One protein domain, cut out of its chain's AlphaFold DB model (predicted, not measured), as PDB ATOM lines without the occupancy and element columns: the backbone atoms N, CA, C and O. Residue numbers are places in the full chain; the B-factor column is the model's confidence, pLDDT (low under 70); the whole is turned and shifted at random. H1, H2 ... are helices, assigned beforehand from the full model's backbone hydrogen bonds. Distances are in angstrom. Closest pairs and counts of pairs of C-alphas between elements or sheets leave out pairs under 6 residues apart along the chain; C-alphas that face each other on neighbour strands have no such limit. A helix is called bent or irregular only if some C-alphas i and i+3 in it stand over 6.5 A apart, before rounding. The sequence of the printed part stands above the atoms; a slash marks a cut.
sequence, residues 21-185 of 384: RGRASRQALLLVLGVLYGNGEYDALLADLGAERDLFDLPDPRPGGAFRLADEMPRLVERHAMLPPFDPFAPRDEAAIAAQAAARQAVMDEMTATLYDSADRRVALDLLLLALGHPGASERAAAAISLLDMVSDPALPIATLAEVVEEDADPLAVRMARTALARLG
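This is residues 21 to 185 of the 384 residues of an uncharacterized protein of Paracoccus sp (UniProt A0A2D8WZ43). Helix H6 forms the core, with H1, H5, H7 and H8 packed round it, and the long H4 packs on H5, antiparallel to it. H2 and H3 lie at the margins, far from the core, while residues 89 to 96, of which 94 to 96 belong to H4, stick out and add to the length. The printed part has 165 residues with eight named helices, H1 to H8 in order along the chain, and no named strand; its class is all helix. It is compact, with a radius of gyration of the C-alphas of 15.2 A and spans of 46 by 34 by 34 A.

H1, residues 21 to 37, begins with C-alpha 21 at (-26.512, 25.537, 39.291), is 23.7 A long and has a kink of 33 degrees near residue 31. H2 is residues 43 to 56 and H3 residues 69 to 79. H4, residues 94 to 118, is the longest helix at 35.6 A and begins with C-alpha 94 at (-33.740, 30.541, 59.731). H5 is residues 121 to 132, H6 residues 137 to 150, with a length of 20.0 A, and H7 residues 155 to 167. H8, residues 171 to 183, ends with C-alpha 183 at (-16.083, 51.039, 38.737). H2 is irregular, with C-alphas 51 and 54 7.1 A apart; H1 and H3 are only just irregular, with C-alphas 31 and 34 6.7 A apart and C-alphas 71 and 74 6.8 A apart.

The hub, H6, touches H1, H5, H7 and H8. It runs the same way as H1 at a shallow tilt of 15 degrees; their closest C-alphas, of Gly 34 and Ser 146, are 3.8 A apart. H6, H7 and H8 form an up and down bundle, each running against the one before. The closest C-alphas of H6 and H7, of Ala 144 and Pro 157, are 4.5 A apart; those of H6 and H8, of Ser 138 and Ala 173, 4.3 A. H5 and H6 form a hairpin, at a tilt of 36 degrees that is only just steep; their closest C-alphas, of Leu 132 and Arg 140, are 4.5 A apart. H4 touches H5 with residues 104 to 115 alone, opposite ways at a shallow tilt of 10 degrees; the closest C-alphas, of Leu 115 and Val 123, are 5.7 A apart. H1 and H2 only just touch, with 3 pairs of C-alphas within 8 A, the closest those of Val 35 and Leu 46 at 6.9 A. H3 is close to H5 but not clearly touching, Leu 76 to Asp 126 being 6.7 A between C-alphas. Every O i to N i+4 pair is within hydrogen-bond range in H4, H5, H7 and H8; the counts are 11 of 13 in H1, 8 of 10 in H2, 5 of 7 in H3 and 9 of 10 in H6.

The two C-alphas farthest apart, of Asp 43 and Pro 91, are 46.0 A apart. The printed part has no cut. The links H2 to H3, of 12 residues, and H3 to H4, of 14, are long; the others are tight. The mean pLDDT of the printed part is 84.8, and residues 76 to 92 are under 70.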
ATOM      1  N   ARG A  21     -26.574  25.115  40.701       84.69
ATOM      2  CA  ARG A  21     -26.512  25.537  39.291       84.69
ATOM      3  C   ARG A  21     -27.654  26.452  38.898       84.69
ATOM      4  O   ARG A  21     -27.416  27.448  38.217       84.69
ATOM      5  N   GLY A  22     -28.873  26.151  39.345       87.31
ATOM      6  CA  GLY A  22     -30.038  27.001  39.099       87.31
ATOM      7  C   GLY A  22     -29.845  28.380  39.724       87.31
ATOM      8  O   GLY A  22     -30.051  29.402  39.070       87.31
ATOM      9  N   ARG A  23     -29.336  28.413  40.962       86.00
ATOM     10  CA  ARG A  23     -29.041  29.662  41.671       86.00
ATOM     11  C   ARG A  23     -27.964  30.491  40.965       86.00
ATOM     12  O   ARG A  23     -28.174  31.679  40.738       86.00
ATOM     13  N   ALA A  24     -26.848  29.878  40.574       88.75
ATOM     14  CA  ALA A  24     -25.794  30.567  39.828       88.75
ATOM     15  C   ALA A  24     -26.319  31.104  38.484       88.75
ATOM     16  O   ALA A  24     -26.092  32.260  38.140       88.75
ATOM     17  N   SER A  25     -27.122  30.316  37.770       91.19
ATOM     18  CA  SER A  25     -27.729  30.724  36.497       91.19
ATOM     19  C   SER A  25     -28.697  31.905  36.682       91.19
ATOM     20  O   SER A  25     -28.682  32.872  35.922       91.19
ATOM     21  N   ARG A  26     -29.484  31.914  37.764       90.81
ATOM     22  CA  ARG A  26     -30.321  33.062  38.142       90.81
ATOM     23  C   ARG A  26     -29.485  34.315  38.402       90.81
ATOM     24  O   ARG A  26     -29.830  35.385  37.906       90.81
ATOM     25  N   GLN A  27     -28.396  34.201  39.158       92.06
ATOM     26  CA  GLN A  27     -27.504  35.325  39.474       92.06
ATOM     27  C   GLN A  27     -26.810  35.874  38.224       92.06
ATOM     28  O   GLN A  27     -26.781  37.088  38.026       92.06
ATOM     29  N   ALA A  28     -26.324  34.989  37.354       93.62
ATOM     30  CA  ALA A  28     -25.739  35.346  36.070       93.62
ATOM     31  C   ALA A  28     -26.748  36.102  35.198       93.62
ATOM     32  O   ALA A  28     -26.429  37.177  34.694       93.62
ATOM     33  N   LEU A  29     -27.986  35.596  35.092       95.06
ATOM     34  CA  LEU A  29     -29.066  36.284  34.386       95.06
ATOM     35  C   LEU A  29     -29.258  37.693  34.953       95.06
ATOM     36  O   LEU A  29     -29.154  38.661  34.205       95.06
ATOM     37  N   LEU A  30     -29.474  37.820  36.268       96.12
ATOM     38  CA  LEU A  30     -29.659  39.118  36.928       96.12
ATOM     39  C   LEU A  30     -28.499  40.078  36.630       96.12
ATOM     40  O   LEU A  30     -28.760  41.235  36.312       96.12
ATOM     41  N   LEU A  31     -27.244  39.614  36.665       94.81
ATOM     42  CA  LEU A  31     -26.046  40.417  36.375       94.81
ATOM     43  C   LEU A  31     -25.975  40.938  34.938       94.81
ATOM     44  O   LEU A  31     -25.417  42.020  34.716       94.81
ATOM     45  N   VAL A  32     -26.490  40.179  33.966       95.12
ATOM     46  CA  VAL A  32     -26.415  40.553  32.546       95.12
ATOM     47  C   VAL A  32     -27.620  41.362  32.076       95.12
ATOM     48  O   VAL A  32     -27.509  42.044  31.060       95.12
ATOM     49  N   LEU A  33     -28.747  41.369  32.804       95.56
ATOM     50  CA  LEU A  33     -29.932  42.149  32.410       95.56
ATOM     51  C   LEU A  33     -29.627  43.640  32.226       95.56
ATOM     52  O   LEU A  33     -30.114  44.237  31.270       95.56
ATOM     53  N   GLY A  34     -28.782  44.231  33.075       94.19
ATOM     54  CA  GLY A  34     -28.371  45.629  32.930       94.19
ATOM     55  C   GLY A  34     -27.553  45.888  31.665       94.19
ATOM     56  O   GLY A  34     -27.677  46.944  31.056       94.19
ATOM     57  N   VAL A  35     -26.777  44.900  31.217       93.44
ATOM     58  CA  VAL A  35     -26.031  44.976  29.953       93.44
ATOM     59  C   VAL A  35     -26.977  44.824  28.760       93.44
ATOM     60  O   VAL A  35     -26.877  45.576  27.799       93.44
ATOM     61  N   LEU A  36     -27.914  43.874  28.827       92.88
ATOM     62  CA  LEU A  36     -28.836  43.541  27.735       92.88
ATOM     63  C   LEU A  36     -29.939  44.591  27.518       92.88
ATOM     64  O   LEU A  36     -30.343  44.833  26.382       92.88
ATOM     65  N   TYR A  37     -30.446  45.193  28.596       91.88
ATOM     66  CA  TYR A  37     -31.616  46.080  28.573       91.88
ATOM     67  C   TYR A  37     -31.325  47.510  29.043       91.88
ATOM     68  O   TYR A  37     -32.217  48.363  28.978       91.88
ATOM     69  N   GLY A  38     -30.119  47.775  29.546       87.25
ATOM     70  CA  GLY A  38     -29.705  49.095  30.007       87.25
ATOM     71  C   GLY A  38     -29.215  50.012  28.891       87.25
ATOM     72  O   GLY A  38     -29.425  49.773  27.704       87.25
ATOM     73  N   ASN A  39     -28.577  51.104  29.311       82.12
ATOM     74  CA  ASN A  39     -28.141  52.201  28.437       82.12
ATOM     75  C   ASN A  39     -26.617  52.327  28.331       82.12
ATOM     76  O   ASN A  39     -26.127  53.316  27.792       82.12
ATOM     77  N   GLY A  40     -25.865  51.386  28.903       79.38
ATOM     78  CA  GLY A  40     -24.410  51.431  28.855       79.38
ATOM     79  C   GLY A  40     -23.857  51.043  27.483       79.38
ATOM     80  O   GLY A  40     -24.410  50.191  26.790       79.38
ATOM     81  N   GLU A  41     -22.739  51.659  27.110       84.19
ATOM     82  CA  GLU A  41     -21.994  51.334  25.892       84.19
ATOM     83  C   GLU A  41     -21.059  50.148  26.168       84.19
ATOM     84  O   GLU A  41     -19.927  50.307  26.623       84.19
ATOM     85  N   TYR A  42     -21.559  48.932  25.932       88.94
ATOM     86  CA  TYR A  42     -20.877  47.680  26.279       88.94
ATOM     87  C   TYR A  42     -20.633  46.772  25.070       88.94
ATOM     88  O   TYR A  42     -20.688  45.553  25.204       88.94
ATOM     89  N   ASP A  43     -20.354  47.328  23.888       88.38
ATOM     90  CA  ASP A  43     -20.286  46.589  22.613       88.38
ATOM     91  C   ASP A  43     -19.471  45.291  22.678       88.38
ATOM     92  O   ASP A  43     -19.900  44.247  22.185       88.38
ATOM     93  N   ALA A  44     -18.292  45.330  23.308       90.56
ATOM     94  CA  ALA A  44     -17.437  44.153  23.441       90.56
ATOM     95  C   ALA A  44     -18.087  43.057  24.304       90.56
ATOM     96  O   ALA A  44     -18.083  41.891  23.906       90.56
ATOM     97  N   LEU A  45     -18.671  43.438  25.444       93.31
ATOM     98  CA  LEU A  45     -19.326  42.513  26.366       93.31
ATOM     99  C   LEU A  45     -20.648  42.005  25.784       93.31
ATOM    100  O   LEU A  45     -20.899  40.807  25.822       93.31
ATOM    101  N   LEU A  46     -21.454  42.867  25.162       91.69
ATOM    102  CA  LEU A  46     -22.663  42.471  24.433       91.69
ATOM    103  C   LEU A  46     -22.355  41.439  23.356       91.69
ATOM    104  O   LEU A  46     -23.084  40.460  23.201       91.69
ATOM    105  N   ALA A  47     -21.259  41.630  22.627       91.12
ATOM    106  CA  ALA A  47     -20.867  40.674  21.618       91.12
ATOM    107  C   ALA A  47     -20.428  39.338  22.240       91.12
ATOM    108  O   ALA A  47     -20.584  38.301  21.593       91.12
ATOM    109  N   ASP A  48     -19.812  39.333  23.427       92.25
ATOM    110  CA  ASP A  48     -19.448  38.096  24.132       92.25
ATOM    111  C   ASP A  48     -20.682  37.383  24.682       92.25
ATOM    112  O   ASP A  48     -20.855  36.200  24.404       92.25
ATOM    113  N   LEU A  49     -21.597  38.114  25.318       91.50
ATOM    114  CA  LEU A  49     -22.901  37.591  25.731       91.50
ATOM    115  C   LEU A  49     -23.700  37.051  24.540       91.50
ATOM    116  O   LEU A  49     -24.394  36.053  24.672       91.50
ATOM    117  N   GLY A  50     -23.583  37.665  23.360       89.12
ATOM    118  CA  GLY A  50     -24.171  37.144  22.127       89.12
ATOM    119  C   GLY A  50     -23.583  35.798  21.693       89.12
ATOM    120  O   GLY A  50     -24.313  34.962  21.179       89.12
ATOM    121  N   ALA A  51     -22.289  35.561  21.929       87.19
ATOM    122  CA  ALA A  51     -21.650  34.278  21.631       87.19
ATOM    123  C   ALA A  51     -21.938  33.206  22.693       87.19
ATOM    124  O   ALA A  51     -21.925  32.021  22.379       87.19
ATOM    125  N   GLU A  52     -22.195  33.617  23.935       84.56
ATOM    126  CA  GLU A  52     -22.601  32.720  25.021       84.56
ATOM    127  C   GLU A  52     -24.125  32.522  25.095       84.56
ATOM    128  O   GLU A  52     -24.585  31.668  25.849       84.56
ATOM    129  N   ARG A  53     -24.920  33.260  24.302       84.50
ATOM    130  CA  ARG A  53     -26.394  33.236  24.349       84.50
ATOM    131  C   ARG A  53     -26.964  31.838  24.177       84.50
ATOM    132  O   ARG A  53     -27.831  31.473  24.956       84.50
ATOM    133  N   ASP A  54     -26.482  31.076  23.202       80.25
ATOM    134  CA  ASP A  54     -27.003  29.729  22.939       80.25
ATOM    135  C   ASP A  54     -26.515  28.712  23.981       80.25
ATOM    136  O   ASP A  54     -27.189  27.719  24.241       80.25
ATOM    137  N   LEU A  55     -25.356  28.965  24.599       82.62
ATOM    138  CA  LEU A  55     -24.784  28.100  25.633       82.62
ATOM    139  C   LEU A  55     -25.476  28.290  26.987       82.62
ATOM    140  O   LEU A  55     -25.618  27.337  27.746       82.62
ATOM    141  N   PHE A  56     -25.881  29.524  27.288       85.12
ATOM    142  CA  PHE A  56     -26.477  29.893  28.567       85.12
ATOM    143  C   PHE A  56     -27.984  30.177  28.493       85.12
ATOM    144  O   PHE A  56     -28.610  30.412  29.521       85.12
ATOM    145  N   ASP A  57     -28.568  30.142  27.293       88.25
ATOM    146  CA  ASP A  57     -29.974  30.447  27.025       88.25
ATOM    147  C   ASP A  57     -30.367  31.838  27.555       88.25
ATOM    148  O   ASP A  57     -31.167  31.959  28.472       88.25
ATOM    149  N   LEU A  58     -29.762  32.903  27.010       89.50
ATOM    150  CA  LEU A  58     -30.075  34.292  27.389       89.50
ATOM    151  C   LEU A  58     -31.322  34.837  26.671       89.50
ATOM    152  O   LEU A  58     -31.537  34.516  25.500       89.50
ATOM    153  N   PRO A  59     -32.102  35.739  27.306       89.12
ATOM    154  CA  PRO A  59     -33.257  36.351  26.660       89.12
ATOM    155  C   PRO A  59     -32.818  37.335  25.569       89.12
ATOM    156  O   PRO A  59     -31.737  37.933  25.632       89.12
ATOM    157  N   ASP A  60     -33.693  37.556  24.589       85.00
ATOM    158  CA  ASP A  60     -33.425  38.518  23.526       85.00
ATOM    159  C   ASP A  60     -33.478  39.962  24.055       85.00
ATOM    160  O   ASP A  60     -34.492  40.380  24.610       85.00
ATOM    161  N   PRO A  61     -32.415  40.765  23.880       82.38
ATOM    162  CA  PRO A  61     -32.363  42.117  24.408       82.38
ATOM    163  C   PRO A  61     -33.328  43.047  23.670       82.38
ATOM    164  O   PRO A  61     -33.421  43.037  22.440       82.38
ATOM    165  N   ARG A  62     -33.977  43.935  24.427       79.00
ATOM    166  CA  ARG A  62     -34.718  45.090  23.901       79.00
ATOM    167  C   ARG A  62     -34.231  46.366  24.589       79.00
ATOM    168  O   ARG A  62     -34.817  46.766  25.600       79.00
ATOM    169  N   PRO A  63     -33.150  46.991  24.086       74.38
ATOM    170  CA  PRO A  63     -32.573  48.167  24.721       74.38
ATOM    171  C   PRO A  63     -33.544  49.350  24.671       74.38
ATOM    172  O   PRO A  63     -34.409  49.447  23.797       74.38
ATOM    173  N   GLY A  64     -33.388  50.287  25.600       77.38
ATOM    174  CA  GLY A  64     -34.101  51.558  25.557       77.38
ATOM    175  C   GLY A  64     -33.721  52.482  26.708       77.38
ATOM    176  O   GLY A  64     -33.081  52.050  27.658       77.38
ATOM    177  N   GLY A  65     -34.206  53.728  26.651       78.00
ATOM    178  CA  GLY A  65     -33.858  54.805  27.589       78.00
ATOM    179  C   GLY A  65     -34.004  54.459  29.077       78.00
ATOM    180  O   GLY A  65     -34.849  53.641  29.450       78.00
ATOM    181  N   ALA A  66     -33.205  55.122  29.915       83.88
ATOM    182  CA  ALA A  66     -33.144  54.883  31.357       83.88
ATOM    183  C   ALA A  66     -34.489  55.106  32.059       83.88
ATOM    184  O   ALA A  66     -35.242  56.028  31.732       83.88
ATOM    185  N   PHE A  67     -34.762  54.275  33.061       86.06
ATOM    186  CA  PHE A  67     -35.926  54.412  33.925       86.06
ATOM    187  C   PHE A  67     -35.657  55.382  35.072       86.06
ATOM    188  O   PHE A  67     -34.556  55.459  35.621       86.06
ATOM    189  N   ARG A  68     -36.707  56.080  35.498       84.19
ATOM    190  CA  ARG A  68     -36.726  56.800  36.768       84.19
ATOM    191  C   ARG A  68     -37.381  55.917  37.815       84.19
ATOM    192  O   ARG A  68     -38.571  55.639  37.725       84.19
ATOM    193  N   LEU A  69     -36.611  55.488  38.816       79.44
ATOM    194  CA  LEU A  69     -37.121  54.576  39.847       79.44
ATOM    195  C   LEU A  69     -38.334  55.139  40.592       79.44
ATOM    196  O   LEU A  69     -39.267  54.392  40.855       79.44
ATOM    197  N   ALA A  70     -38.353  56.443  40.874       78.75
ATOM    198  CA  ALA A  70     -39.483  57.099  41.535       78.75
ATOM    199  C   ALA A  70     -40.811  56.945  40.766       78.75
ATOM    200  O   ALA A  70     -41.862  56.839  41.392       78.75
ATOM    201  N   ASP A  71     -40.755  56.882  39.432       83.75
ATOM    202  CA  ASP A  71     -41.937  56.754  38.573       83.75
ATOM    203  C   ASP A  71     -42.404  55.289  38.472       83.75
ATOM    204  O   ASP A  71     -43.589  55.009  38.310       83.75
ATOM    205  N   GLU A  72     -41.474  54.338  38.592       81.56
ATOM    206  CA  GLU A  72     -41.747  52.903  38.448       81.56
ATOM    207  C   GLU A  72     -42.111  52.225  39.781       81.56
ATOM    208  O   GLU A  72     -42.850  51.239  39.790       81.56
ATOM    209  N   MET A  73     -41.642  52.754  40.916       73.00
ATOM    210  CA  MET A  73     -41.840  52.141  42.235       73.00
ATOM    211  C   MET A  73     -43.317  51.997  42.645       73.00
ATOM    212  O   MET A  73     -43.674  50.924  43.131       73.00
ATOM    213  N   PRO A  74     -44.215  52.983  42.428       74.06
ATOM    214  CA  PRO A  74     -45.635  52.818  42.751       74.06
ATOM    215  C   PRO A  74     -46.291  51.658  41.989       74.06
ATOM    216  O   PRO A  74     -47.027  50.873  42.582       74.06
ATOM    217  N   ARG A  75     -45.962  51.500  40.697       76.44
ATOM    218  CA  ARG A  75     -46.438  50.385  39.861       76.44
ATOM    219  C   ARG A  75     -45.932  49.046  40.387       76.44
ATOM    220  O   ARG A  75     -46.687  48.078  40.415       76.44
ATOM    221  N   LEU A  76     -44.662  48.986  40.785       68.69
ATOM    222  CA  LEU A  76     -44.069  47.779  41.356       68.69
ATOM    223  C   LEU A  76     -44.772  47.398  42.661       68.69
ATOM    224  O   LEU A  76     -45.173  46.251  42.816       68.69
ATOM    225  N   VAL A  77     -44.964  48.357  43.572       67.25
ATOM    226  CA  VAL A  77     -45.659  48.135  44.848       67.25
ATOM    227  C   VAL A  77     -47.081  47.636  44.620       67.25
ATOM    228  O   VAL A  77     -47.498  46.723  45.315       67.25
ATOM    229  N   GLU A  78     -47.812  48.166  43.640       67.44
ATOM    230  CA  GLU A  78     -49.156  47.687  43.298       67.44
ATOM    231  C   GLU A  78     -49.133  46.263  42.714       67.44
ATOM    232  O   GLU A  78     -49.878  45.390  43.156       67.44
ATOM    233  N   ARG A  79     -48.227  46.002  41.762       66.88
ATOM    234  CA  ARG A  79     -48.081  44.700  41.090       66.88
ATOM    235  C   ARG A  79     -47.601  43.596  42.032       66.88
ATOM    236  O   ARG A  79     -47.967  42.436  41.871       66.88
ATOM    237  N   HIS A  80     -46.787  43.971  43.011       64.38
ATOM    238  CA  HIS A  80     -46.112  43.080  43.946       64.38
ATOM    239  C   HIS A  80     -46.550  43.312  45.396       64.38
ATOM    240  O   HIS A  80     -45.869  42.856  46.311       64.38
ATOM    241  N   ALA A  81     -47.717  43.931  45.618       53.47
ATOM    242  CA  ALA A  81     -48.336  44.141  46.936       53.47
ATOM    243  C   ALA A  81     -48.517  42.836  47.743       53.47
ATOM    244  O   ALA A  81     -48.817  42.866  48.933       53.47
ATOM    245  N   MET A  82     -48.327  41.690  47.085       50.28
ATOM    246  CA  MET A  82     -48.420  40.336  47.623       50.28
ATOM    247  C   MET A  82     -47.075  39.740  48.071       50.28
ATOM    248  O   MET A  82     -47.056  38.624  48.587       50.28
ATOM    249  N   LEU A  83     -45.946  40.428  47.874       55.38
ATOM    250  CA  LEU A  83     -44.647  39.923  48.310       55.38
ATOM    251  C   LEU A  83     -44.388  40.330  49.763       55.38
ATOM    252  O   LEU A  83     -44.418  41.523  50.071       55.38
ATOM    253  N   PRO A  84     -44.122  39.372  50.670       51.72
ATOM    254  CA  PRO A  84     -43.901  39.690  52.071       51.72
ATOM    255  C   PRO A  84     -42.727  40.677  52.188       51.72
ATOM    256  O   PRO A  84     -41.661  40.425  51.597       51.72
ATOM    257  N   PRO A  85     -42.899  41.803  52.914       53.38
ATOM    258  CA  PRO A  85     -41.825  42.762  53.122       53.38
ATOM    259  C   PRO A  85     -40.617  42.026  53.697       53.38
ATOM    260  O   PRO A  85     -40.752  41.210  54.609       53.38
ATOM    261  N   PHE A  86     -39.444  42.251  53.108       49.31
ATOM    262  CA  PHE A  86     -38.199  41.826  53.733       49.31
ATOM    263  C   PHE A  86     -38.011  42.719  54.953       49.31
ATOM    264  O   PHE A  86     -37.801  43.920  54.809       49.31
ATOM    265  N   ASP A  87     -38.187  42.142  56.136       53.84
ATOM    266  CA  ASP A  87     -37.874  42.802  57.392       53.84
ATOM    267  C   ASP A  87     -36.526  42.250  57.876       53.84
ATOM    268  O   ASP A  87     -36.492  41.167  58.467       53.84
ATOM    269  N   PRO A  88     -35.402  42.952  57.626       45.38
ATOM    270  CA  PRO A  88     -34.087  42.526  58.108       45.38
ATOM    271  C   PRO A  88     -33.996  42.500  59.646       45.38
ATOM    272  O   PRO A  88     -33.008  42.010  60.198       45.38
ATOM    273  N   PHE A  89     -35.017  43.015  60.341       47.22
ATOM    274  CA  PHE A  89     -35.132  43.068  61.794       47.22
ATOM    275  C   PHE A  89     -36.168  42.085  62.361       47.22
ATOM    276  O   PHE A  89     -36.310  42.008  63.587       47.22
ATOM    277  N   ALA A  90     -36.851  41.303  61.514       52.91
ATOM    278  CA  ALA A  90     -37.710  40.216  61.968       52.91
ATOM    279  C   ALA A  90     -36.885  39.186  62.766       52.91
ATOM    280  O   ALA A  90     -35.687  39.013  62.510       52.91
ATOM    281  N   PRO A  91     -37.486  38.502  63.761       50.38
ATOM    282  CA  PRO A  91     -36.783  37.496  64.545       50.38
ATOM    283  C   PRO A  91     -36.083  36.495  63.621       50.38
ATOM    284  O   PRO A  91     -36.694  35.968  62.694       50.38
ATOM    285  N   ARG A  92     -34.785  36.280  63.881       57.19
ATOM    286  CA  ARG A  92     -33.838  35.482  63.082       57.19
ATOM    287  C   ARG A  92     -34.124  33.979  63.159       57.19
ATOM    288  O   ARG A  92     -33.260  33.195  63.535       57.19
ATOM    289  N   ASP A  93     -35.352  33.588  62.860       75.62
ATOM    290  CA  ASP A  93     -35.687  32.203  62.588       75.62
ATOM    291  C   ASP A  93     -35.245  31.885  61.154       75.62
ATOM    292  O   ASP A  93     -35.770  32.436  60.182       75.62
ATOM    293  N   GLU A  94     -34.252  31.007  61.022       74.12
ATOM    294  CA  GLU A  94     -33.740  30.541  59.731       74.12
ATOM    295  C   GLU A  94     -34.858  29.960  58.852       74.12
ATOM    296  O   GLU A  94     -34.833  30.138  57.633       74.12
ATOM    297  N   ALA A  95     -35.881  29.338  59.454       78.06
ATOM    298  CA  ALA A  95     -37.019  28.799  58.719       78.06
ATOM    299  C   ALA A  95     -37.890  29.907  58.102       78.06
ATOM    300  O   ALA A  95     -38.362  29.762  56.973       78.06
ATOM    301  N   ALA A  96     -38.068  31.033  58.801       74.75
ATOM    302  CA  ALA A  96     -38.810  32.182  58.284       74.75
ATOM    303  C   ALA A  96     -38.061  32.861  57.125       74.75
ATOM    304  O   ALA A  96     -38.667  33.172  56.096       74.75
ATOM    305  N   ILE A  97     -36.737  33.015  57.251       75.38
ATOM    306  CA  ILE A  97     -35.873  33.546  56.183       75.38
ATOM    307  C   ILE A  97     -35.923  32.633  54.952       75.38
ATOM    308  O   ILE A  97     -36.091  33.115  53.831       75.38
ATOM    309  N   ALA A  98     -35.831  31.314  55.149       78.62
ATOM    310  CA  ALA A  98     -35.904  30.336  54.067       78.62
ATOM    311  C   ALA A  98     -37.275  30.337  53.369       78.62
ATOM    312  O   ALA A  98     -37.336  30.328  52.140       78.62
ATOM    313  N   ALA A  99     -38.375  30.408  54.127       78.19
ATOM    314  CA  ALA A  99     -39.723  30.490  53.565       78.19
ATOM    315  C   ALA A  99     -39.920  31.773  52.742       78.19
ATOM    316  O   ALA A  99     -40.494  31.736  51.652       78.19
ATOM    317  N   GLN A 100     -39.398  32.903  53.223       74.94
ATOM    318  CA  GLN A 100     -39.447  34.163  52.490       74.94
ATOM    319  C   GLN A 100     -38.578  34.138  51.226       74.94
ATOM    320  O   GLN A 100     -39.011  34.635  50.183       74.94
ATOM    321  N   ALA A 101     -37.379  33.553  51.299       79.62
ATOM    322  CA  ALA A 101     -36.520  33.350  50.136       79.62
ATOM    323  C   ALA A 101     -37.233  32.497  49.078       79.62
ATOM    324  O   ALA A 101     -37.303  32.900  47.923       79.62
ATOM    325  N   ALA A 102     -37.853  31.382  49.481       82.38
ATOM    326  CA  ALA A 102     -38.600  30.508  48.580       82.38
ATOM    327  C   ALA A 102     -39.803  31.213  47.928       82.38
ATOM    328  O   ALA A 102     -40.006  31.096  46.721       82.38
ATOM    329  N   ALA A 103     -40.574  31.993  48.696       81.75
ATOM    330  CA  ALA A 103     -41.704  32.755  48.160       81.75
ATOM    331  C   ALA A 103     -41.257  33.810  47.132       81.75
ATOM    332  O   ALA A 103     -41.878  33.958  46.080       81.75
ATOM    333  N   ARG A 104     -40.157  34.523  47.410       84.00
ATOM    334  CA  ARG A 104     -39.564  35.479  46.461       84.00
ATOM    335  C   ARG A 104     -39.032  34.776  45.219       84.00
ATOM    336  O   ARG A 104     -39.298  35.244  44.117       84.00
ATOM    337  N   GLN A 105     -38.343  33.650  45.391       86.38
ATOM    338  CA  GLN A 105     -37.807  32.861  44.287       86.38
ATOM    339  C   GLN A 105     -38.916  32.395  43.338       86.38
ATOM    340  O   GLN A 105     -38.775  32.557  42.132       86.38
ATOM    341  N   ALA A 106     -40.050  31.924  43.864       86.31
ATOM    342  CA  ALA A 106     -41.184  31.498  43.044       86.31
ATOM    343  C   ALA A 106     -41.722  32.626  42.141       86.31
ATOM    344  O   ALA A 106     -41.969  32.409  40.956       86.31
ATOM    345  N   VAL A 107     -41.845  33.848  42.673       87.56
ATOM    346  CA  VAL A 107     -42.269  35.013  41.872       87.56
ATOM    347  C   VAL A 107     -41.189  35.408  40.861       87.56
ATOM    348  O   VAL A 107     -41.500  35.725  39.715       87.56
ATOM    349  N   MET A 108     -39.911  35.351  41.246       89.94
ATOM    350  CA  MET A 108     -38.800  35.599  40.323       89.94
ATOM    351  C   MET A 108     -38.775  34.592  39.165       89.94
ATOM    352  O   MET A 108     -38.464  34.980  38.038       89.94
ATOM    353  N   ASP A 109     -39.124  33.330  39.409       90.75
ATOM    354  CA  ASP A 109     -39.189  32.290  38.381       90.75
ATOM    355  C   ASP A 109     -40.328  32.556  37.380       90.75
ATOM    356  O   ASP A 109     -40.096  32.525  36.171       90.75
ATOM    357  N   GLU A 110     -41.521  32.941  37.849       89.00
ATOM    358  CA  GLU A 110     -42.641  33.347  36.980       89.00
ATOM    359  C   GLU A 110     -42.288  34.569  36.112       89.00
ATOM    360  O   GLU A 110     -42.516  34.595  34.896       89.00
ATOM    361  N   MET A 111     -41.686  35.589  36.725       90.56
ATOM    362  CA  MET A 111     -41.261  36.799  36.017       90.56
ATOM    363  C   MET A 111     -40.162  36.509  35.007       90.56
ATOM    364  O   MET A 111     -40.096  37.145  33.958       90.56
ATOM    365  N   THR A 112     -39.311  35.535  35.304       92.94
ATOM    366  CA  THR A 112     -38.290  35.085  34.371       92.94
ATOM    367  C   THR A 112     -38.917  34.429  33.161       92.94
ATOM    368  O   THR A 112     -38.607  34.847  32.052       92.94
ATOM    369  N   ALA A 113     -39.823  33.466  33.341       91.19
ATOM    370  CA  ALA A 113     -40.531  32.860  32.215       91.19
ATOM    371  C   ALA A 113     -41.196  33.940  31.340       91.19
ATOM    372  O   ALA A 113     -40.974  34.000  30.131       91.19
ATOM    373  N   THR A 114     -41.872  34.899  31.981       91.00
ATOM    374  CA  THR A 114     -42.473  36.056  31.298       91.00
ATOM    375  C   THR A 114     -41.439  36.904  30.547       91.00
ATOM    376  O   THR A 114     -41.712  37.388  29.446       91.00
ATOM    377  N   LEU A 115     -40.250  37.117  31.118       93.06
ATOM    378  CA  LEU A 115     -39.167  37.862  30.477       93.06
ATOM    379  C   LEU A 115     -38.690  37.162  29.203       93.06
ATOM    380  O   LEU A 115     -38.487  37.838  28.199       93.06
ATOM    381  N   TYR A 116     -38.540  35.838  29.220       91.44
ATOM    382  CA  TYR A 116     -38.138  35.079  28.033       91.44
ATOM    383  C   TYR A 116     -39.203  35.101  26.935       91.44
ATOM    384  O   TYR A 116     -38.857  35.246  25.765       91.44
ATOM    385  N   ASP A 117     -40.482  35.029  27.303       90.44
ATOM    386  CA  ASP A 117     -41.580  35.042  26.332       90.44
ATOM    387  C   ASP A 117     -41.805  36.429  25.708       90.44
ATOM    388  O   ASP A 117     -42.133  36.557  24.526       90.44
ATOM    389  N   SER A 118     -41.649  37.494  26.500       89.50
ATOM    390  CA  SER A 118     -41.970  38.865  26.074       89.50
ATOM    391  C   SER A 118     -40.766  39.669  25.585       89.50
ATOM    392  O   SER A 118     -40.940  40.602  24.789       89.50
ATOM    393  N   ALA A 119     -39.565  39.345  26.080       88.12
ATOM    394  CA  ALA A 119     -38.366  40.174  25.995       88.12
ATOM    395  C   ALA A 119     -38.606  41.629  26.463       88.12
ATOM    396  O   ALA A 119     -38.008  42.579  25.954       88.12
ATOM    397  N   ASP A 120     -39.544  41.843  27.395       89.31
ATOM    398  CA  ASP A 120     -39.912  43.180  27.854       89.31
ATOM    399  C   ASP A 120     -38.947  43.685  28.935       89.31
ATOM    400  O   ASP A 120     -38.865  43.157  30.048       89.31
ATOM    401  N   ARG A 121     -38.266  44.794  28.636       90.44
ATOM    402  CA  ARG A 121     -37.376  45.492  29.571       90.44
ATOM    403  C   ARG A 121     -38.046  45.896  30.890       90.44
ATOM    404  O   ARG A 121     -37.358  46.029  31.897       90.44
ATOM    405  N   ARG A 122     -39.367  46.113  30.912       88.88
ATOM    406  CA  ARG A 122     -40.109  46.412  32.149       88.88
ATOM    407  C   ARG A 122     -40.210  45.184  33.044       88.88
ATOM    408  O   ARG A 122     -40.126  45.327  34.256       88.88
ATOM    409  N   VAL A 123     -40.336  43.990  32.464       90.81
ATOM    410  CA  VAL A 123     -40.300  42.730  33.219       90.81
ATOM    411  C   VAL A 123     -38.897  42.500  33.785       90.81
ATOM    412  O   VAL A 123     -38.771  42.140  34.952       90.81
ATOM    413  N   ALA A 124     -37.845  42.800  33.012       93.62
ATOM    414  CA  ALA A 124     -36.466  42.770  33.507       93.62
ATOM    415  C   ALA A 124     -36.253  43.742  34.682       93.62
ATOM    416  O   ALA A 124     -35.688  43.355  35.702       93.62
ATOM    417  N   LEU A 125     -36.743  44.984  34.570       91.75
ATOM    418  CA  LEU A 125     -36.693  45.965  35.659       91.75
ATOM    419  C   LEU A 125     -37.422  45.460  36.911       91.75
ATOM    420  O   LEU A 125     -36.854  45.514  38.000       91.75
ATOM    421  N   ASP A 126     -38.651  44.958  36.761       89.81
ATOM    422  CA  ASP A 126     -39.441  44.452  37.885       89.81
ATOM    423  C   ASP A 126     -38.716  43.280  38.574       89.81
ATOM    424  O   ASP A 126     -38.661  43.220  39.803       89.81
ATOM    425  N   LEU A 127     -38.104  42.375  37.796       92.62
ATOM    426  CA  LEU A 127     -37.344  41.232  38.312       92.62
ATOM    427  C   LEU A 127     -36.124  41.688  39.127       92.62
ATOM    428  O   LEU A 127     -35.868  41.158  40.209       92.62
ATOM    429  N   LEU A 128     -35.389  42.690  38.639       94.00
ATOM    430  CA  LEU A 128     -34.245  43.264  39.351       94.00
ATOM    431  C   LEU A 128     -34.675  43.959  40.650       94.00
ATOM    432  O   LEU A 128     -34.044  43.772  41.689       94.00
ATOM    433  N   LEU A 129     -35.763  44.729  40.619       89.44
ATOM    434  CA  LEU A 129     -36.294  45.395  41.811       89.44
ATOM    435  C   LEU A 129     -36.792  44.395  42.858       89.44
ATOM    436  O   LEU A 129     -36.569  44.595  44.051       89.44
ATOM    437  N   LEU A 130     -37.402  43.289  42.428       88.31
ATOM    438  CA  LEU A 130     -37.761  42.188  43.320       88.31
ATOM    439  C   LEU A 130     -36.519  41.555  43.968       88.31
ATOM    440  O   LEU A 130     -36.494  41.325  45.183       88.31
ATOM    441  N   ALA A 131     -35.479  41.313  43.168       91.81
ATOM    442  CA  ALA A 131     -34.232  40.702  43.613       91.81
ATOM    443  C   ALA A 131     -33.430  41.581  44.593       91.81
ATOM    444  O   ALA A 131     -32.725  41.036  45.440       91.81
ATOM    445  N   LEU A 132     -33.584  42.914  44.573       88.75
ATOM    446  CA  LEU A 132     -32.992  43.794  45.596       88.75
ATOM    447  C   LEU A 132     -33.458  43.462  47.021       88.75
ATOM    448  O   LEU A 132     -32.709  43.667  47.968       88.75
ATOM    449  N   GLY A 133     -34.680  42.950  47.181       82.00
ATOM    450  CA  GLY A 133     -35.213  42.521  48.476       82.00
ATOM    451  C   GLY A 133     -34.988  41.038  48.782       82.00
ATOM    452  O   GLY A 133     -35.644  40.501  49.672       82.00
ATOM    453  N   HIS A 134     -34.156  40.335  48.007       86.19
ATOM    454  CA  HIS A 134     -33.889  38.914  48.221       86.19
ATOM    455  C   HIS A 134     -33.035  38.694  49.488       86.19
ATOM    456  O   HIS A 134     -32.096  39.457  49.712       86.19
ATOM    457  N   PRO A 135     -33.278  37.650  50.308       83.50
ATOM    458  CA  PRO A 135     -32.465  37.387  51.504       83.50
ATOM    459  C   PRO A 135     -30.997  37.038  51.213       83.50
ATOM    460  O   PRO A 135     -30.122  37.278  52.042       83.50
ATOM    461  N   GLY A 136     -30.705  36.504  50.028       86.19
ATOM    462  CA  GLY A 136     -29.343  36.198  49.591       86.19
ATOM    463  C   GLY A 136     -28.600  37.421  49.042       86.19
ATOM    464  O   GLY A 136     -29.080  38.104  48.137       86.19
ATOM    465  N   ALA A 137     -27.408  37.681  49.586       90.75
ATOM    466  CA  ALA A 137     -26.585  38.841  49.238       90.75
ATOM    467  C   ALA A 137     -26.114  38.838  47.775       90.75
ATOM    468  O   ALA A 137     -26.007  39.898  47.159       90.75
ATOM    469  N   SER A 138     -25.859  37.665  47.195       91.00
ATOM    470  CA  SER A 138     -25.424  37.532  45.802       91.00
ATOM    471  C   SER A 138     -26.527  37.904  44.807       91.00
ATOM    472  O   SER A 138     -26.234  38.589  43.830       91.00
ATOM    473  N   GLU A 139     -27.794  37.561  45.072       91.94
ATOM    474  CA  GLU A 139     -28.930  38.026  44.261       91.94
ATOM    475  C   GLU A 139     -29.105  39.546  44.354       91.94
ATOM    476  O   GLU A 139     -29.262  40.206  43.324       91.94
ATOM    477  N   ARG A 140     -29.017  40.110  45.570       94.25
ATOM    478  CA  ARG A 140     -29.104  41.565  45.781       94.25
ATOM    479  C   ARG A 140     -27.996  42.304  45.040       94.25
ATOM    480  O   ARG A 140     -28.269  43.276  44.337       94.25
ATOM    481  N   ALA A 141     -26.755  41.828  45.161       96.25
ATOM    482  CA  ALA A 141     -25.604  42.403  44.476       96.25
ATOM    483  C   ALA A 141     -25.767  42.327  42.952       96.25
ATOM    484  O   ALA A 141     -25.650  43.348  42.282       96.25
ATOM    485  N   ALA A 142     -26.102  41.153  42.408       96.94
ATOM    486  CA  ALA A 142     -26.333  40.965  40.977       96.94
ATOM    487  C   ALA A 142     -27.388  41.937  40.426       96.94
ATOM    488  O   ALA A 142     -27.169  42.600  39.408       96.94
ATOM    489  N   ALA A 143     -28.508  42.064  41.139       96.75
ATOM    490  CA  ALA A 143     -29.598  42.942  40.754       96.75
ATOM    491  C   ALA A 143     -29.214  44.425  40.813       96.75
ATOM    492  O   ALA A 143     -29.443  45.169  39.856       96.75
ATOM    493  N   ALA A 144     -28.584  44.852  41.909       97.19
ATOM    494  CA  ALA A 144     -28.134  46.225  42.081       97.19
ATOM    495  C   ALA A 144     -27.117  46.630  41.004       97.19
ATOM    496  O   ALA A 144     -27.236  47.714  40.436       97.19
ATOM    497  N   ILE A 145     -26.178  45.748  40.646       97.56
ATOM    498  CA  ILE A 145     -25.198  46.001  39.577       97.56
ATOM    499  C   ILE A 145     -25.894  46.274  38.241       97.56
ATOM    500  O   ILE A 145     -25.542  47.233  37.560       97.56
ATOM    501  N   SER A 146     -26.895  45.472  37.878       97.44
ATOM    502  CA  SER A 146     -27.668  45.685  36.649       97.44
ATOM    503  C   SER A 146     -28.528  46.938  36.677       97.44
ATOM    504  O   SER A 146     -28.637  47.629  35.664       97.44
ATOM    505  N   LEU A 147     -29.099  47.282  37.831       95.62
ATOM    506  CA  LEU A 147     -29.889  48.501  37.964       95.62
ATOM    507  C   LEU A 147     -29.056  49.761  37.732       95.62
ATOM    508  O   LEU A 147     -29.592  50.701  37.151       95.62
ATOM    509  N   LEU A 148     -27.761  49.773  38.079       95.06
ATOM    510  CA  LEU A 148     -26.861  50.898  37.771       95.06
ATOM    511  C   LEU A 148     -26.862  51.282  36.282       95.06
ATOM    512  O   LEU A 148     -26.632  52.444  35.964       95.06
ATOM    513  N   ASP A 149     -27.124  50.327  35.384       93.69
ATOM    514  CA  ASP A 149     -27.133  50.542  33.932       93.69
ATOM    515  C   ASP A 149     -28.538  50.854  33.376       93.69
ATOM    516  O   ASP A 149     -28.686  51.297  32.231       93.69
ATOM    517  N   MET A 150     -29.587  50.615  34.167       93.12
ATOM    518  CA  MET A 150     -30.987  50.734  33.744       93.12
ATOM    519  C   MET A 150     -31.699  51.965  34.303       93.12
ATOM    520  O   MET A 150     -32.734  52.355  33.758       93.12
ATOM    521  N   VAL A 151     -31.177  52.582  35.367       90.94
ATOM    522  CA  VAL A 151     -31.855  53.677  36.071       90.94
ATOM    523  C   VAL A 151     -31.067  54.980  36.012       90.94
ATOM    524  O   VAL A 151     -29.842  54.988  36.039       90.94
ATOM    525  N   SER A 152     -31.775  56.109  35.979       89.75
ATOM    526  CA  SER A 152     -31.147  57.435  36.029       89.75
ATOM    527  C   SER A 152     -30.805  57.900  37.450       89.75
ATOM    528  O   SER A 152     -30.030  58.839  37.607       89.75
ATOM    529  N   ASP A 153     -31.419  57.298  38.473       88.12
ATOM    530  CA  ASP A 153     -31.170  57.589  39.891       88.12
ATOM    531  C   ASP A 153     -30.625  56.334  40.600       88.12
ATOM    532  O   ASP A 153     -31.402  55.461  40.997       88.12
ATOM    533  N   PRO A 154     -29.292  56.201  40.719       90.75
ATOM    534  CA  PRO A 154     -28.655  54.985  41.208       90.75
ATOM    535  C   PRO A 154     -28.531  54.931  42.740       90.75
ATOM    536  O   PRO A 154     -27.827  54.059  43.246       90.75
ATOM    537  N   ALA A 155     -29.169  55.838  43.492       90.31
ATOM    538  CA  ALA A 155     -29.002  55.916  44.945       90.31
ATOM    539  C   ALA A 155     -29.336  54.593  45.658       90.31
ATOM    540  O   ALA A 155     -28.545  54.120  46.474       90.31
ATOM    541  N   LEU A 156     -30.468  53.973  45.307       88.69
ATOM    542  CA  LEU A 156     -30.893  52.694  45.884       88.69
ATOM    543  C   LEU A 156     -29.923  51.545  45.531       88.69
ATOM    544  O   LEU A 156     -29.411  50.927  46.462       88.69
ATOM    545  N   PRO A 157     -29.587  51.283  44.248       93.69
ATOM    546  CA  PRO A 157     -28.577  50.284  43.904       93.69
ATOM    547  C   PRO A 157     -27.235  50.479  44.620       93.69
ATOM    548  O   PRO A 157     -26.668  49.519  45.128       93.69
ATOM    549  N   ILE A 158     -26.731  51.715  44.707       95.19
ATOM    550  CA  ILE A 158     -25.466  52.008  45.398       95.19
ATOM    551  C   ILE A 158     -25.562  51.666  46.889       95.19
ATOM    552  O   ILE A 158     -24.633  51.062  47.426       95.19
ATOM    553  N   ALA A 159     -26.670  52.022  47.547       91.88
ATOM    554  CA  ALA A 159     -26.893  51.703  48.953       91.88
ATOM    555  C   ALA A 159     -26.931  50.185  49.191       91.88
ATOM    556  O   ALA A 159     -26.251  49.701  50.089       91.88
ATOM    557  N   THR A 160     -27.628  49.425  48.339       93.00
ATOM    558  CA  THR A 160     -27.664  47.957  48.433       93.00
ATOM    559  C   THR A 160     -26.279  47.330  48.257       93.00
ATOM    560  O   THR A 160     -25.921  46.406  48.982       93.00
ATOM    561  N   LEU A 161     -25.463  47.825  47.319       95.31
ATOM    562  CA  LEU A 161     -24.092  47.329  47.142       95.31
ATOM    563  C   LEU A 161     -23.222  47.623  48.374       95.31
ATOM    564  O   LEU A 161     -22.405  46.786  48.751       95.31
ATOM    565  N   ALA A 162     -23.386  48.793  48.999       93.00
ATOM    566  CA  ALA A 162     -22.679  49.131  50.233       93.00
ATOM    567  C   ALA A 162     -23.097  48.210  51.391       93.00
ATOM    568  O   ALA A 162     -22.227  47.653  52.054       93.00
ATOM    569  N   GLU A 163     -24.399  47.967  51.557       91.62
ATOM    570  CA  GLU A 163     -24.944  47.046  52.561       91.62
ATOM    571  C   GLU A 163     -24.387  45.625  52.388       91.62
ATOM    572  O   GLU A 163     -23.872  45.046  53.341       91.62
ATOM    573  N   VAL A 164     -24.352  45.095  51.157       92.38
ATOM    574  CA  VAL A 164     -23.740  43.784  50.864       92.38
ATOM    575  C   VAL A 164     -22.268  43.729  51.293       92.38
ATOM    576  O   VAL A 164     -21.804  42.706  51.797       92.38
ATOM    577  N   VAL A 165     -21.514  44.815  51.092       90.94
ATOM    578  CA  VAL A 165     -20.105  44.894  51.514       90.94
ATOM    579  C   VAL A 165     -19.969  44.961  53.038       90.94
ATOM    580  O   VAL A 165     -18.989  44.435  53.567       90.94
ATOM    581  N   GLU A 166     -20.908  45.604  53.728       88.50
ATOM    582  CA  GLU A 166     -20.924  45.749  55.188       88.50
ATOM    583  C   GLU A 166     -21.363  44.469  55.909       88.50
ATOM    584  O   GLU A 166     -20.757  44.109  56.919       88.50
ATOM    585  N   GLU A 167     -22.372  43.766  55.386       87.12
ATOM    586  CA  GLU A 167     -22.835  42.476  55.912       87.12
ATOM    587  C   GLU A 167     -21.717  41.428  55.921       87.12
ATOM    588  O   GLU A 167     -21.613  40.638  56.861       87.12
ATOM    589  N   ASP A 168     -20.896  41.419  54.864       82.12
ATOM    590  CA  ASP A 168     -19.731  40.543  54.691       82.12
ATOM    591  C   ASP A 168     -20.027  39.043  54.919       82.12
ATOM    592  O   ASP A 168     -19.193  38.284  55.413       82.12
ATOM    593  N   ALA A 169     -21.241  38.610  54.564       82.31
ATOM    594  CA  ALA A 169     -21.722  37.243  54.777       82.31
ATOM    595  C   ALA A 169     -21.442  36.295  53.593       82.31
ATOM    596  O   ALA A 169     -21.363  35.080  53.778       82.31
ATOM    597  N   ASP A 170     -21.292  36.835  52.378       87.00
ATOM    598  CA  ASP A 170     -21.069  36.082  51.137       87.00
ATOM    599  C   ASP A 170     -19.846  36.655  50.386       87.00
ATOM    600  O   ASP A 170     -19.929  37.748  49.815       87.00
ATOM    601  N   PRO A 171     -18.705  35.936  50.347       86.12
ATOM    602  CA  PRO A 171     -17.481  36.425  49.713       86.12
ATOM    603  C   PRO A 171     -17.624  36.754  48.222       86.12
ATOM    604  O   PRO A 171     -16.959  37.671  47.732       86.12
ATOM    605  N   LEU A 172     -18.465  36.026  47.482       86.94
ATOM    606  CA  LEU A 172     -18.697  36.299  46.066       86.94
ATOM    607  C   LEU A 172     -19.521  37.577  45.905       86.94
ATOM    608  O   LEU A 172     -19.128  38.459  45.139       86.94
ATOM    609  N   ALA A 173     -20.599  37.714  46.683       91.31
ATOM    610  CA  ALA A 173     -21.420  38.924  46.708       91.31
ATOM    611  C   ALA A 173     -20.598  40.170  47.050       91.31
ATOM    612  O   ALA A 173     -20.707  41.182  46.361       91.31
ATOM    613  N   VAL A 174     -19.709  40.075  48.040       90.06
ATOM    614  CA  VAL A 174     -18.803  41.165  48.430       90.06
ATOM    615  C   VAL A 174     -17.817  41.508  47.312       90.06
ATOM    616  O   VAL A 174     -17.545  42.687  47.082       90.06
ATOM    617  N   ARG A 175     -17.279  40.519  46.585       88.81
ATOM    618  CA  ARG A 175     -16.385  40.777  45.440       88.81
ATOM    619  C   ARG A 175     -17.111  41.479  44.294       88.81
ATOM    620  O   ARG A 175     -16.586  42.471  43.790       88.81
ATOM    621  N   MET A 176     -18.308  41.026  43.919       92.75
ATOM    622  CA  MET A 176     -19.154  41.709  42.924       92.75
ATOM    623  C   MET A 176     -19.480  43.141  43.387       92.75
ATOM    624  O   MET A 176     -19.158  44.108  42.699       92.75
ATOM    625  N   ALA A 177     -19.991  43.229  44.620       93.50
ATOM    626  CA  ALA A 177     -20.013  44.347  45.558       93.50
ATOM    627  C   ALA A 177     -19.005  45.459  45.259       93.50
ATOM    628  O   ALA A 177     -19.269  46.527  44.691       93.50
ATOM    629  N   ARG A 178     -17.782  45.148  45.675       90.88
ATOM    630  CA  ARG A 178     -16.648  46.054  45.629       90.88
ATOM    631  C   ARG A 178     -16.237  46.375  44.205       90.88
ATOM    632  O   ARG A 178     -15.879  47.517  43.955       90.88
ATOM    633  N   THR A 179     -16.311  45.417  43.285       91.19
ATOM    634  CA  THR A 179     -15.952  45.630  41.875       91.19
ATOM    635  C   THR A 179     -16.862  46.673  41.225       91.19
ATOM    636  O   THR A 179     -16.381  47.638  40.631       91.19
ATOM    637  N   ALA A 180     -18.175  46.571  41.431       93.56
ATOM    638  CA  ALA A 180     -19.121  47.540  40.893       93.56
ATOM    639  C   ALA A 180     -18.986  48.929  41.538       93.56
ATOM    640  O   ALA A 180     -18.989  49.942  40.838       93.56
ATOM    641  N   LEU A 181     -18.804  49.008  42.861       92.25
ATOM    642  CA  LEU A 181     -18.569  50.287  43.547       92.25
ATOM    643  C   LEU A 181     -17.237  50.934  43.130       92.25
ATOM    644  O   LEU A 181     -17.153  52.156  42.976       92.25
ATOM    645  N   ALA A 182     -16.200  50.124  42.918       86.75
ATOM    646  CA  ALA A 182     -14.911  50.545  42.387       86.75
ATOM    647  C   ALA A 182     -15.042  51.173  40.994       86.75
ATOM    648  O   ALA A 182     -14.521  52.270  40.775       86.75
ATOM    649  N   ARG A 183     -15.783  50.527  40.086       87.12
ATOM    650  CA  ARG A 183     -16.083  51.039  38.737       87.12
ATOM    651  C   ARG A 183     -16.706  52.438  38.772       87.12
ATOM    652  O   ARG A 183     -16.372  53.281  37.948       87.12
ATOM    653  N   LEU A 184     -17.546  52.715  39.768       87.25
ATOM    654  CA  LEU A 184     -18.170  54.029  39.980       87.25
ATOM    655  C   LEU A 184     -17.268  55.053  40.699       87.25
ATOM    656  O   LEU A 184     -17.714  56.166  40.981       87.25
ATOM    657  N   GLY A 185     -16.038  54.687  41.070       82.19
ATOM    658  CA  GLY A 185     -15.148  55.535  41.868       82.19
ATOM    659  C   GLY A 185     -15.639  55.765  43.303       82.19
ATOM    660  O   GLY A 185     -15.313  56.787  43.902       82.19
TER     661      GLY A 185